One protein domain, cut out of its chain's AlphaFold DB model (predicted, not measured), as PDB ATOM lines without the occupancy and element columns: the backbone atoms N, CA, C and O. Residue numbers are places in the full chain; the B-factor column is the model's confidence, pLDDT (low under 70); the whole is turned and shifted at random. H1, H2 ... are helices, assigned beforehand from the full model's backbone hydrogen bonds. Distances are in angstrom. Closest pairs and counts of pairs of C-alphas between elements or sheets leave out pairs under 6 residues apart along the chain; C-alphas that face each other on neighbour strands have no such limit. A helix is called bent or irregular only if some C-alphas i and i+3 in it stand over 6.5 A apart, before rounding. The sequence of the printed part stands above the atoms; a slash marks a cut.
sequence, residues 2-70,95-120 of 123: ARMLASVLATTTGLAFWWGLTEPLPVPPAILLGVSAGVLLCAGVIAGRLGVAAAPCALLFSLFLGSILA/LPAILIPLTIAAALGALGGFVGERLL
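This is residues 2 to 70 and 95 to 120 of the 123 residues of an uncharacterized protein of Chloroflexi bacterium (UniProt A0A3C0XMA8). What shape does the printed part make? The bent helix H2 makes a V, with H1 packed side by side with its first arm, H2a, and also crossing its second arm, H2b; H3 packs across both arms near the bend, and residues 23 to 31 stick out. What is it built of? The 95 printed residues have three named helices, H1, H2 and H3 in chain order, and the class is all helix. How large is it? It is compact, with a radius of gyration of the C-alphas of 12.8 A and spans of 39 by 26 by 25 A.

Where is H1? Residues 2 to 21, 28.3 A long, begin at C-alpha 2 (129.259, 126.601, 124.995). Where does H2 bend? By its hydrogen bonds H2, residues 29 to 70, was assigned as one helix, but C-alphas 46 and 49 are 9.2 A apart. Its arms are H2a, residues 29 to 46, 26.1 A, and H2b, residues 49 to 70, 32.9 A; H2b is irregular, with C-alphas 49 and 52 7.6 A apart. Where is H3? Residues 95 to 119, 35.6 A long, end at C-alpha 119 (129.802, 114.147, 137.749).

How does H1 stand? It forms a hairpin with H2a, at a shallow tilt of 15 degrees, closest C-alphas Ser 7 and Ala 43, 5.0 A. It touches H2b, closest C-alphas Thr 12 and Ser 62, 4.3 A, and is apart from H3. What does H3 touch? It touches H2a at a steep tilt of 50 degrees, closest C-alphas Gly 44 and Gly 109, 3.9 A. Residues 49 to 59 alone of H2b touch it, closest C-alphas Gly 51 and Gly 113, 4.3 A. Are the backbones helical? Every O i to N i+4 pair is within hydrogen-bond range in H1, against 13 of 14 in H2a, 16 of 18 in H2b and 17 of 21 in H3.

Is there a cut? Residues 71 to 94 are not printed, and C-alphas 70 and 95 are 21.2 A apart. Where is confidence low? The pLDDT is under 70 at residues 20 to 32, 67, 69 to 70, 95 and 120.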
ATOM      1  N   ALA A   2     128.337 125.821 124.152       79.88
ATOM      2  CA  ALA A   2     129.259 126.601 124.995       79.88
ATOM      3  C   ALA A   2     130.303 125.754 125.754       79.88
ATOM      4  O   ALA A   2     131.484 126.063 125.698       79.88
ATOM      5  N   ARG A   3     129.899 124.630 126.373       74.38
ATOM      6  CA  ARG A   3     130.824 123.700 127.059       74.38
ATOM      7  C   ARG A   3     131.879 123.078 126.138       74.38
ATOM      8  O   ARG A   3     133.019 122.906 126.545       74.38
ATOM      9  N   MET A   4     131.508 122.768 124.895       75.06
ATOM     10  CA  MET A   4     132.434 122.223 123.899       75.06
ATOM     11  C   MET A   4     133.430 123.292 123.447       75.06
ATOM     12  O   MET A   4     134.621 123.021 123.405       75.06
ATOM     13  N   LEU A   5     132.963 124.517 123.184       75.44
ATOM     14  CA  LEU A   5     133.840 125.638 122.834       75.44
ATOM     15  C   LEU A   5     134.798 125.985 123.979       75.44
ATOM     16  O   LEU A   5     135.991 126.120 123.746       75.44
ATOM     17  N   ALA A   6     134.301 126.060 125.216       75.75
ATOM     18  CA  ALA A   6     135.127 126.317 126.394       75.75
ATOM     19  C   ALA A   6     136.181 125.218 126.606       75.75
ATOM     20  O   ALA A   6     137.345 125.523 126.849       75.75
ATOM     21  N   SER A   7     135.786 123.948 126.451       78.31
ATOM     22  CA  SER A   7     136.700 122.806 126.492       78.31
ATOM     23  C   SER A   7     137.788 122.922 125.428       78.31
ATOM     24  O   SER A   7     138.966 122.867 125.781       78.31
ATOM     25  N   VAL A   8     137.408 123.112 124.160       79.94
ATOM     26  CA  VAL A   8     138.344 123.198 123.034       79.94
ATOM     27  C   VAL A   8     139.287 124.380 123.215       79.94
ATOM     28  O   VAL A   8     140.488 124.184 123.104       79.94
ATOM     29  N   LEU A   9     138.793 125.571 123.560       80.44
ATOM     30  CA  LEU A   9     139.637 126.752 123.768       80.44
ATOM     31  C   LEU A   9     140.622 126.562 124.928       80.44
ATOM     32  O   LEU A   9     141.815 126.792 124.750       80.44
ATOM     33  N   ALA A  10     140.158 126.105 126.096       77.69
ATOM     34  CA  ALA A  10     141.019 125.934 127.269       77.69
ATOM     35  C   ALA A  10     142.146 124.921 127.010       77.69
ATOM     36  O   ALA A  10     143.310 125.169 127.324       77.69
ATOM     37  N   THR A  11     141.805 123.788 126.395       78.62
ATOM     38  CA  THR A  11     142.766 122.713 126.120       78.62
ATOM     39  C   THR A  11     143.647 122.984 124.910       78.62
ATOM     40  O   THR A  11     144.822 122.635 124.953       78.62
ATOM     41  N   THR A  12     143.143 123.682 123.890       77.94
ATOM     42  CA  THR A  12     143.954 124.173 122.765       77.94
ATOM     43  C   THR A  12     145.049 125.099 123.266       77.94
ATOM     44  O   THR A  12     146.214 124.883 122.944       77.94
ATOM     45  N   THR A  13     144.697 126.095 124.084       78.38
ATOM     46  CA  THR A  13     145.663 127.046 124.646       78.38
ATOM     47  C   THR A  13     146.664 126.341 125.556       78.38
ATOM     48  O   THR A  13     147.862 126.561 125.418       78.38
ATOM     49  N   GLY A  14     146.197 125.450 126.439       75.31
ATOM     50  CA  GLY A  14     147.072 124.691 127.338       75.31
ATOM     51  C   GLY A  14     148.053 123.778 126.599       75.31
ATOM     52  O   GLY A  14     149.246 123.798 126.892       75.31
ATOM     53  N   LEU A  15     147.579 123.021 125.605       74.31
ATOM     54  CA  LEU A  15     148.439 122.163 124.792       74.31
ATOM     55  C   LEU A  15     149.371 122.992 123.895       74.31
ATOM     56  O   LEU A  15     150.540 122.659 123.786       74.31
ATOM     57  N   ALA A  16     148.908 124.082 123.278       70.56
ATOM     58  CA  ALA A  16     149.757 124.917 122.424       70.56
ATOM     59  C   ALA A  16     150.854 125.634 123.219       70.56
ATOM     60  O   ALA A  16     151.991 125.719 122.762       70.56
ATOM     61  N   PHE A  17     150.534 126.091 124.430       70.69
ATOM     62  CA  PHE A  17     151.521 126.604 125.371       70.69
ATOM     63  C   PHE A  17     152.525 125.517 125.769       70.69
ATOM     64  O   PHE A  17     153.727 125.761 125.758       70.69
ATOM     65  N   TRP A  18     152.053 124.297 126.041       71.56
ATOM     66  CA  TRP A  18     152.921 123.149 126.312       71.56
ATOM     67  C   TRP A  18     153.864 122.828 125.140       71.56
ATOM     68  O   TRP A  18     155.065 122.662 125.347       71.56
ATOM     69  N   TRP A  19     153.359 122.817 123.904       70.19
ATOM     70  CA  TRP A  19     154.177 122.663 122.696       70.19
ATOM     71  C   TRP A  19     155.189 123.803 122.527       70.19
ATOM     72  O   TRP A  19     156.312 123.563 122.106       70.19
ATOM     73  N   GLY A  20     154.820 125.033 122.890       64.94
ATOM     74  CA  GLY A  20     155.723 126.186 122.838       64.94
ATOM     75  C   GLY A  20     156.817 126.177 123.911       64.94
ATOM     76  O   GLY A  20     157.890 126.720 123.676       64.94
ATOM     77  N   LEU A  21     156.568 125.562 125.073       64.44
ATOM     78  CA  LEU A  21     157.539 125.445 126.171       64.44
ATOM     79  C   LEU A  21     158.410 124.190 126.101       64.44
ATOM     80  O   LEU A  21     159.400 124.086 126.827       64.44
ATOM     81  N   THR A  22     158.048 123.230 125.256       62.56
ATOM     82  CA  THR A  22     158.870 122.048 124.991       62.56
ATOM     83  C   THR A  22     159.991 122.410 124.018       62.56
ATOM     84  O   THR A  22     160.115 121.871 122.924       62.56
ATOM     85  N   GLU A  23     160.882 123.301 124.457       54.47
ATOM     86  CA  GLU A  23     162.287 123.193 124.062       54.47
ATOM     87  C   GLU A  23     162.779 121.766 124.383       54.47
ATOM     88  O   GLU A  23     162.137 121.069 125.181       54.47
ATOM     89  N   PRO A  24     163.891 121.283 123.797       53.84
ATOM     90  CA  PRO A  24     164.469 119.974 124.110       53.84
ATOM     91  C   PRO A  24     165.067 119.953 125.531       53.84
ATOM     92  O   PRO A  24     166.237 119.651 125.746       53.84
ATOM     93  N   LEU A  25     164.268 120.305 126.530       50.62
ATOM     94  CA  LEU A  25     164.508 120.036 127.926       50.62
ATOM     95  C   LEU A  25     164.463 118.515 128.118       50.62
ATOM     96  O   LEU A  25     163.644 117.839 127.488       50.62
ATOM     97  N   PRO A  26     165.308 117.957 128.998       59.69
ATOM     98  CA  PRO A  26     165.353 116.530 129.296       59.69
ATOM     99  C   PRO A  26     164.141 116.134 130.151       59.69
ATOM    100  O   PRO A  26     164.269 115.710 131.298       59.69
ATOM    101  N   VAL A  27     162.936 116.322 129.617       59.72
ATOM    102  CA  VAL A  27     161.692 115.896 130.243       59.72
ATOM    103  C   VAL A  27     161.469 114.432 129.861       59.72
ATOM    104  O   VAL A  27     161.415 114.112 128.672       59.72
ATOM    105  N   PRO A  28     161.332 113.518 130.837       69.56
ATOM    106  CA  PRO A  28     161.055 112.116 130.561       69.56
ATOM    107  C   PRO A  28     159.818 111.934 129.656       69.56
ATOM    108  O   PRO A  28     158.780 112.549 129.929       69.56
ATOM    109  N   PRO A  29     159.859 111.044 128.639       66.00
ATOM    110  CA  PRO A  29     158.751 110.828 127.698       66.00
ATOM    111  C   PRO A  29     157.401 110.533 128.364       66.00
ATOM    112  O   PRO A  29     156.357 110.974 127.890       66.00
ATOM    113  N   ALA A  30     157.415 109.835 129.502       69.81
ATOM    114  CA  ALA A  30     156.208 109.528 130.265       69.81
ATOM    115  C   ALA A  30     155.491 110.788 130.782       69.81
ATOM    116  O   ALA A  30     154.263 110.832 130.798       69.81
ATOM    117  N   ILE A  31     156.237 111.827 131.167       67.50
ATOM    118  CA  ILE A  31     155.668 113.087 131.663       67.50
ATOM    119  C   ILE A  31     155.087 113.891 130.495       67.50
ATOM    120  O   ILE A  31     153.969 114.394 130.595       67.50
ATOM    121  N   LEU A  32     155.797 113.936 129.362       67.31
ATOM    122  CA  LEU A  32     155.335 114.598 128.133       67.31
ATOM    123  C   LEU A  32     153.988 114.043 127.648       67.31
ATOM    124  O   LEU A  32     153.062 114.803 127.345       67.31
ATOM    125  N   LEU A  33     153.867 112.717 127.621       73.62
ATOM    126  CA  LEU A  33     152.646 112.025 127.210       73.62
ATOM    127  C   LEU A  33     151.556 112.078 128.290       73.62
ATOM    128  O   LEU A  33     150.374 112.179 127.969       73.62
ATOM    129  N   GLY A  34     151.935 112.056 129.570       77.94
ATOM    130  CA  GLY A  34     150.995 112.110 130.689       77.94
ATOM    131  C   GLY A  34     150.259 113.445 130.794       77.94
ATOM    132  O   GLY A  34     149.038 113.460 130.957       77.94
ATOM    133  N   VAL A  35     150.972 114.568 130.647       78.31
ATOM    134  CA  VAL A  35     150.371 115.914 130.707       78.31
ATOM    135  C   VAL A  35     149.376 116.108 129.565       78.31
ATOM    136  O   VAL A  35     148.233 116.502 129.794       78.31
ATOM    137  N   SER A  36     149.775 115.772 128.340       79.31
ATOM    138  CA  SER A  36     148.916 115.904 127.161       79.31
ATOM    139  C   SER A  36     147.691 114.982 127.228       79.31
ATOM    140  O   SER A  36     146.574 115.436 126.967       79.31
ATOM    141  N   ALA A  37     147.851 113.735 127.681       82.31
ATOM    142  CA  ALA A  37     146.726 112.830 127.925       82.31
ATOM    143  C   ALA A  37     145.760 113.368 128.998       82.31
ATOM    144  O   ALA A  37     144.541 113.328 128.807       82.31
ATOM    145  N   GLY A  38     146.289 113.920 130.094       82.19
ATOM    146  CA  GLY A  38     145.488 114.543 131.149       82.19
ATOM    147  C   GLY A  38     144.671 115.730 130.636       82.19
ATOM    148  O   GLY A  38     143.474 115.818 130.908       82.19
ATOM    149  N   VAL A  39     145.278 116.601 129.826       83.25
ATOM    150  CA  VAL A  39     144.582 117.748 129.223       83.25
ATOM    151  C   VAL A  39     143.449 117.287 128.297       83.25
ATOM    152  O   VAL A  39     142.336 117.805 128.395       83.25
ATOM    153  N   LEU A  40     143.675 116.275 127.453       84.38
ATOM    154  CA  LEU A  40     142.642 115.728 126.558       84.38
ATOM    155  C   LEU A  40     141.495 115.044 127.317       84.38
ATOM    156  O   LEU A  40     140.328 115.182 126.942       84.38
ATOM    157  N   LEU A  41     141.798 114.348 128.412       82.81
ATOM    158  CA  LEU A  41     140.776 113.749 129.268       82.81
ATOM    159  C   LEU A  41     139.936 114.831 129.965       82.81
ATOM    160  O   LEU A  41     138.706 114.742 129.983       82.81
ATOM    161  N   CYS A  42     140.571 115.900 130.450       82.06
ATOM    162  CA  CYS A  42     139.879 117.068 130.994       82.06
ATOM    163  C   CYS A  42     138.990 117.760 129.948       82.06
ATOM    164  O   CYS A  42     137.874 118.164 130.286       82.06
ATOM    165  N   ALA A  43     139.418 117.850 128.680       81.94
ATOM    166  CA  ALA A  43     138.544 118.316 127.598       81.94
ATOM    167  C   ALA A  43     137.273 117.464 127.512       81.94
ATOM    168  O   ALA A  43     136.169 118.010 127.484       81.94
ATOM    169  N   GLY A  44     137.428 116.138 127.548       80.25
ATOM    170  CA  GLY A  44     136.307 115.205 127.611       80.25
ATOM    171  C   GLY A  44     135.356 115.525 128.765       80.25
ATOM    172  O   GLY A  44     134.169 115.755 128.537       80.25
ATOM    173  N   VAL A  45     135.882 115.623 129.989       82.31
ATOM    174  CA  VAL A  45     135.090 115.902 131.203       82.31
ATOM    175  C   VAL A  45     134.301 117.205 131.076       82.31
ATOM    176  O   VAL A  45     133.085 117.223 131.292       82.31
ATOM    177  N   ILE A  46     134.952 118.293 130.657       82.69
ATOM    178  CA  ILE A  46     134.305 119.604 130.503       82.69
ATOM    179  C   ILE A  46     133.209 119.543 129.429       82.69
ATOM    180  O   ILE A  46     132.107 120.069 129.632       82.69
ATOM    181  N   ALA A  47     133.472 118.869 128.310       82.00
ATOM    182  CA  ALA A  47     132.536 118.745 127.197       82.00
ATOM    183  C   ALA A  47     131.369 117.770 127.463       82.00
ATOM    184  O   ALA A  47     130.340 117.868 126.783       82.00
ATOM    185  N   GLY A  48     131.487 116.867 128.446       83.12
ATOM    186  CA  GLY A  48     130.465 115.866 128.778       83.12
ATOM    187  C   GLY A  48     130.141 114.982 127.571       83.12
ATOM    188  O   GLY A  48     131.043 114.451 126.931       83.12
ATOM    189  N   ARG A  49     128.863 114.907 127.177       80.25
ATOM    190  CA  ARG A  49     128.376 114.136 126.012       80.25
ATOM    191  C   ARG A  49     129.090 114.405 124.689       80.25
ATOM    192  O   ARG A  49     129.048 113.591 123.775       80.25
ATOM    193  N   LEU A  50     129.718 115.576 124.567       81.50
ATOM    194  CA  LEU A  50     130.462 115.994 123.378       81.50
ATOM    195  C   LEU A  50     131.964 115.665 123.469       81.50
ATOM    196  O   LEU A  50     132.717 116.033 122.572       81.50
ATOM    197  N   GLY A  51     132.408 114.979 124.524       78.06
ATOM    198  CA  GLY A  51     133.816 114.704 124.811       78.06
ATOM    199  C   GLY A  51     134.554 113.952 123.703       78.06
ATOM    200  O   GLY A  51     135.685 114.314 123.385       78.06
ATOM    201  N   VAL A  52     133.887 112.996 123.042       82.56
ATOM    202  CA  VAL A  52     134.432 112.235 121.895       82.56
ATOM    203  C   VAL A  52     134.873 113.158 120.758       82.56
ATOM    204  O   VAL A  52     135.870 112.890 120.099       82.56
ATOM    205  N   ALA A  53     134.142 114.253 120.533       78.25
ATOM    206  CA  ALA A  53     134.460 115.233 119.499       78.25
ATOM    207  C   ALA A  53     135.361 116.362 120.025       78.25
ATOM    208  O   ALA A  53     136.168 116.905 119.278       78.25
ATOM    209  N   ALA A  54     135.249 116.723 121.304       78.81
ATOM    210  CA  ALA A  54     135.985 117.846 121.876       78.81
ATOM    211  C   ALA A  54     137.499 117.595 121.949       78.81
ATOM    212  O   ALA A  54     138.269 118.479 121.581       78.81
ATOM    213  N   ALA A  55     137.934 116.404 122.374       83.00
ATOM    214  CA  ALA A  55     139.359 116.111 122.543       83.00
ATOM    215  C   ALA A  55     140.146 116.025 121.211       83.00
ATOM    216  O   ALA A  55     141.204 116.647 121.128       83.00
ATOM    217  N   PRO A  56     139.657 115.366 120.139       81.00
ATOM    218  CA  PRO A  56     140.312 115.412 118.826       81.00
ATOM    219  C   PRO A  56     140.379 116.826 118.248       81.00
ATOM    220  O   PRO A  56     141.417 117.234 117.733       81.00
ATOM    221  N   CYS A  57     139.296 117.602 118.373       81.00
ATOM    222  CA  CYS A  57     139.281 118.995 117.938       81.00
ATOM    223  C   CYS A  57     140.314 119.829 118.706       81.00
ATOM    224  O   CYS A  57     141.076 120.564 118.087       81.00
ATOM    225  N   ALA A  58     140.381 119.686 120.032       80.25
ATOM    226  CA  ALA A  58     141.373 120.363 120.864       80.25
ATOM    227  C   ALA A  58     142.814 120.002 120.480       80.25
ATOM    228  O   ALA A  58     143.671 120.881 120.418       80.25
ATOM    229  N   LEU A  59     143.076 118.725 120.179       81.38
ATOM    230  CA  LEU A  59     144.380 118.269 119.704       81.38
ATOM    231  C   LEU A  59     144.752 118.941 118.372       81.38
ATOM    232  O   LEU A  59     145.831 119.516 118.260       81.38
ATOM    233  N   LEU A  60     143.855 118.920 117.383       80.50
ATOM    234  CA  LEU A  60     144.107 119.514 116.065       80.50
ATOM    235  C   LEU A  60     144.315 121.032 116.139       80.50
ATOM    236  O   LEU A  60     145.275 121.552 115.568       80.50
ATOM    237  N   PHE A  61     143.454 121.743 116.872       79.00
ATOM    238  CA  PHE A  61     143.603 123.183 117.070       79.00
ATOM    239  C   PHE A  61     144.886 123.522 117.826       79.00
ATOM    240  O   PHE A  61     145.534 124.514 117.502       79.00
ATOM    241  N   SER A  62     145.283 122.703 118.801       78.38
ATOM    242  CA  SER A  62     146.536 122.906 119.522       78.38
ATOM    243  C   SER A  62     147.754 122.750 118.624       78.38
ATOM    244  O   SER A  62     148.648 123.591 118.692       78.38
ATOM    245  N   LEU A  63     147.790 121.714 117.782       78.44
ATOM    246  CA  LEU A  63     148.883 121.507 116.832       78.44
ATOM    247  C   LEU A  63     148.996 122.692 115.865       78.44
ATOM    248  O   LEU A  63     150.097 123.159 115.584       78.44
ATOM    249  N   PHE A  64     147.856 123.220 115.410       78.12
ATOM    250  CA  PHE A  64     147.808 124.407 114.562       78.12
ATOM    251  C   PHE A  64     148.266 125.682 115.289       78.12
ATOM    252  O   PHE A  64     149.059 126.453 114.760       78.12
ATOM    253  N   LEU A  65     147.802 125.914 116.519       73.19
ATOM    254  CA  LEU A  65     148.192 127.099 117.286       73.19
ATOM    255  C   LEU A  65     149.674 127.037 117.687       73.19
ATOM    256  O   LEU A  65     150.389 128.031 117.577       73.19
ATOM    257  N   GLY A  66     150.143 125.863 118.111       72.06
ATOM    258  CA  GLY A  66     151.537 125.605 118.455       72.06
ATOM    259  C   GLY A  66     152.472 125.822 117.267       72.06
ATOM    260  O   GLY A  66     153.513 126.453 117.433       72.06
ATOM    261  N   SER A  67     152.087 125.395 116.056       66.50
ATOM    262  CA  SER A  67     152.899 125.623 114.853       66.50
ATOM    263  C   SER A  67     153.001 127.105 114.479       66.50
ATOM    264  O   SER A  67     154.088 127.572 114.132       66.50
ATOM    265  N   ILE A  68     151.913 127.877 114.616       73.25
ATOM    266  CA  ILE A  68     151.937 129.334 114.410       73.25
ATOM    267  C   ILE A  68     152.852 130.001 115.437       73.25
ATOM    268  O   ILE A  68     153.724 130.777 115.051       73.25
ATOM    269  N   LEU A  69     152.684 129.696 116.727       66.81
ATOM    270  CA  LEU A  69     153.495 130.293 117.791       66.81
ATOM    271  C   LEU A  69     154.978 129.963 117.617       66.81
ATOM    272  O   LEU A  69     155.803 130.871 117.677       66.81
ATOM    273  N   ALA A  70     155.315 128.706 117.325       67.50
ATOM    274  CA  ALA A  70     156.687 128.293 117.048       67.50
ATOM    275  C   ALA A  70     157.277 129.049 115.848       67.50
ATOM    276  O   ALA A  70     158.412 129.514 115.912       67.50
ATOM    277  N   LEU A  95     149.496 111.878 106.937       67.06
ATOM    278  CA  LEU A  95     148.128 111.554 107.330       67.06
ATOM    279  C   LEU A  95     148.007 110.232 108.129       67.06
ATOM    280  O   LEU A  95     147.235 110.202 109.082       67.06
ATOM    281  N   PRO A  96     148.769 109.153 107.845       76.31
ATOM    282  CA  PRO A  96     148.733 107.944 108.671       76.31
ATOM    283  C   PRO A  96     149.289 108.161 110.085       76.31
ATOM    284  O   PRO A  96     148.768 107.602 111.050       76.31
ATOM    285  N   ALA A  97     150.319 108.998 110.226       74.62
ATOM    286  CA  ALA A  97     150.984 109.259 111.497       74.62
ATOM    287  C   ALA A  97     150.088 110.039 112.477       74.62
ATOM    288  O   ALA A  97     150.225 109.865 113.688       74.62
ATOM    289  N   ILE A  98     149.133 110.842 111.984       78.94
ATOM    290  CA  ILE A  98     148.189 111.577 112.843       78.94
ATOM    291  C   ILE A  98     147.018 110.711 113.348       78.94
ATOM    292  O   ILE A  98     146.369 111.063 114.333       78.94
ATOM    293  N   LEU A  99     146.754 109.549 112.738       81.50
ATOM    294  CA  LEU A  99     145.624 108.689 113.122       81.50
ATOM    295  C   LEU A  99     145.775 108.110 114.534       81.50
ATOM    296  O   LEU A  99     144.800 108.033 115.282       81.50
ATOM    297  N   ILE A 100     146.993 107.732 114.923       83.38
ATOM    298  CA  ILE A 100     147.276 107.198 116.263       83.38
ATOM    299  C   ILE A 100     146.966 108.245 117.351       83.38
ATOM    300  O   ILE A 100     146.136 107.969 118.217       83.38
ATOM    301  N   PRO A 101     147.530 109.469 117.326       82.06
ATOM    302  CA  PRO A 101     147.194 110.482 118.325       82.06
ATOM    303  C   PRO A 101     145.722 110.918 118.268       82.06
ATOM    304  O   PRO A 101     145.137 111.179 119.318       82.06
ATOM    305  N   LEU A 102     145.084 110.937 117.090       84.62
ATOM    306  CA  LEU A 102     143.651 111.239 116.971       84.62
ATOM    307  C   LEU A 102     142.762 110.182 117.630       84.62
ATOM    308  O   LEU A 102     141.814 110.529 118.334       84.62
ATOM    309  N   THR A 103     143.058 108.899 117.424       86.31
ATOM    310  CA  THR A 103     142.291 107.801 118.034       86.31
ATOM    311  C   THR A 103     142.462 107.776 119.550       86.31
ATOM    312  O   THR A 103     141.475 107.626 120.271       86.31
ATOM    313  N   ILE A 104     143.677 108.027 120.046       87.44
ATOM    314  CA  ILE A 104     143.940 108.181 121.483       87.44
ATOM    315  C   ILE A 104     143.172 109.384 122.046       87.44
ATOM    316  O   ILE A 104     142.504 109.258 123.072       87.44
ATOM    317  N   ALA A 105     143.203 110.533 121.365       85.50
ATOM    318  CA  ALA A 105     142.461 111.719 121.786       85.50
ATOM    319  C   ALA A 105     140.949 111.463 121.831       85.50
ATOM    320  O   ALA A 105     140.295 111.849 122.797       85.50
ATOM    321  N   ALA A 106     140.398 110.767 120.834       87.12
ATOM    322  CA  ALA A 106     138.988 110.392 120.810       87.12
ATOM    323  C   ALA A 106     138.631 109.463 121.980       87.12
ATOM    324  O   ALA A 106     137.624 109.693 122.648       87.12
ATOM    325  N   ALA A 107     139.468 108.462 122.274       90.81
ATOM    326  CA  ALA A 107     139.264 107.550 123.399       90.81
ATOM    327  C   ALA A 107     139.309 108.282 124.752       90.81
ATOM    328  O   ALA A 107     138.427 108.091 125.588       90.81
ATOM    329  N   LEU A 108     140.285 109.171 124.955       87.31
ATOM    330  CA  LEU A 108     140.397 109.984 126.172       87.31
ATOM    331  C   LEU A 108     139.235 110.969 126.316       87.31
ATOM    332  O   LEU A 108     138.684 111.120 127.405       87.31
ATOM    333  N   GLY A 109     138.823 111.598 125.215       84.19
ATOM    334  CA  GLY A 109     137.653 112.465 125.169       84.19
ATOM    335  C   GLY A 109     136.358 111.719 125.474       84.19
ATOM    336  O   GLY A 109     135.516 112.236 126.206       84.19
ATOM    337  N   ALA A 110     136.208 110.492 124.969       86.00
ATOM    338  CA  ALA A 110     135.077 109.614 125.261       86.00
ATOM    339  C   ALA A 110     135.018 109.245 126.748       86.00
ATOM    340  O   ALA A 110     133.978 109.403 127.385       86.00
ATOM    341  N   LEU A 111     136.150 108.801 127.302       88.75
ATOM    342  CA  LEU A 111     136.285 108.433 128.711       88.75
ATOM    343  C   LEU A 111     136.006 109.628 129.624       88.75
ATOM    344  O   LEU A 111     135.181 109.537 130.531       88.75
ATOM    345  N   GLY A 112     136.646 110.765 129.349       84.69
ATOM    346  CA  GLY A 112     136.413 112.003 130.081       84.69
ATOM    347  C   GLY A 112     134.961 112.458 129.965       84.69
ATOM    348  O   GLY A 112     134.346 112.798 130.968       84.69
ATOM    349  N   GLY A 113     134.383 112.399 128.766       84.06
ATOM    350  CA  GLY A 113     132.992 112.764 128.507       84.06
ATOM    351  C   GLY A 113     131.997 111.930 129.302       84.06
ATOM    352  O   GLY A 113     131.127 112.491 129.967       84.06
ATOM    353  N   PHE A 114     132.182 110.610 129.312       86.81
ATOM    354  CA  PHE A 114     131.379 109.677 130.101       86.81
ATOM    355  C   PHE A 114     131.447 109.978 131.606       86.81
ATOM    356  O   PHE A 114     130.427 109.973 132.296       86.81
ATOM    357  N   VAL A 115     132.640 110.280 132.122       85.00
ATOM    358  CA  VAL A 115     132.833 110.669 133.528       85.00
ATOM    359  C   VAL A 115     132.186 112.030 133.815       85.00
ATOM    360  O   VAL A 115     131.470 112.183 134.805       85.00
ATOM    361  N   GLY A 116     132.381 113.008 132.931       81.00
ATOM    362  CA  GLY A 116     131.838 114.358 133.057       81.00
ATOM    363  C   GLY A 116     130.314 114.409 133.019       81.00
ATOM    364  O   GLY A 116     129.724 115.200 133.747       81.00
ATOM    365  N   GLU A 117     129.655 113.551 132.238       82.31
ATOM    366  CA  GLU A 117     128.189 113.427 132.259       82.31
ATOM    367  C   GLU A 117     127.643 112.939 133.601       82.31
ATOM    368  O   GLU A 117     126.541 113.320 133.987       82.31
ATOM    369  N   ARG A 118     128.399 112.096 134.311       80.81
ATOM    370  CA  ARG A 118     127.975 111.547 135.604       80.81
ATOM    371  C   ARG A 118     128.276 112.473 136.777       80.81
ATOM    372  O   ARG A 118     127.589 112.395 137.788       80.81
ATOM    373  N   LEU A 119     129.307 113.308 136.654       76.75
ATOM    374  CA  LEU A 119     129.802 114.147 137.749       76.75
ATOM    375  C   LEU A 119     129.394 115.619 137.641       76.75
ATOM    376  O   LEU A 119     129.315 116.293 138.665       76.75
ATOM    377  N   LEU A 120     129.152 116.141 136.434       65.88
ATOM    378  CA  LEU A 120     128.817 117.552 136.237       65.88
ATOM    379  C   LEU A 120     127.304 117.741 136.055       65.88
ATOM    380  O   LEU A 120     126.695 117.024 135.258       65.88
TER     381      LEU A 120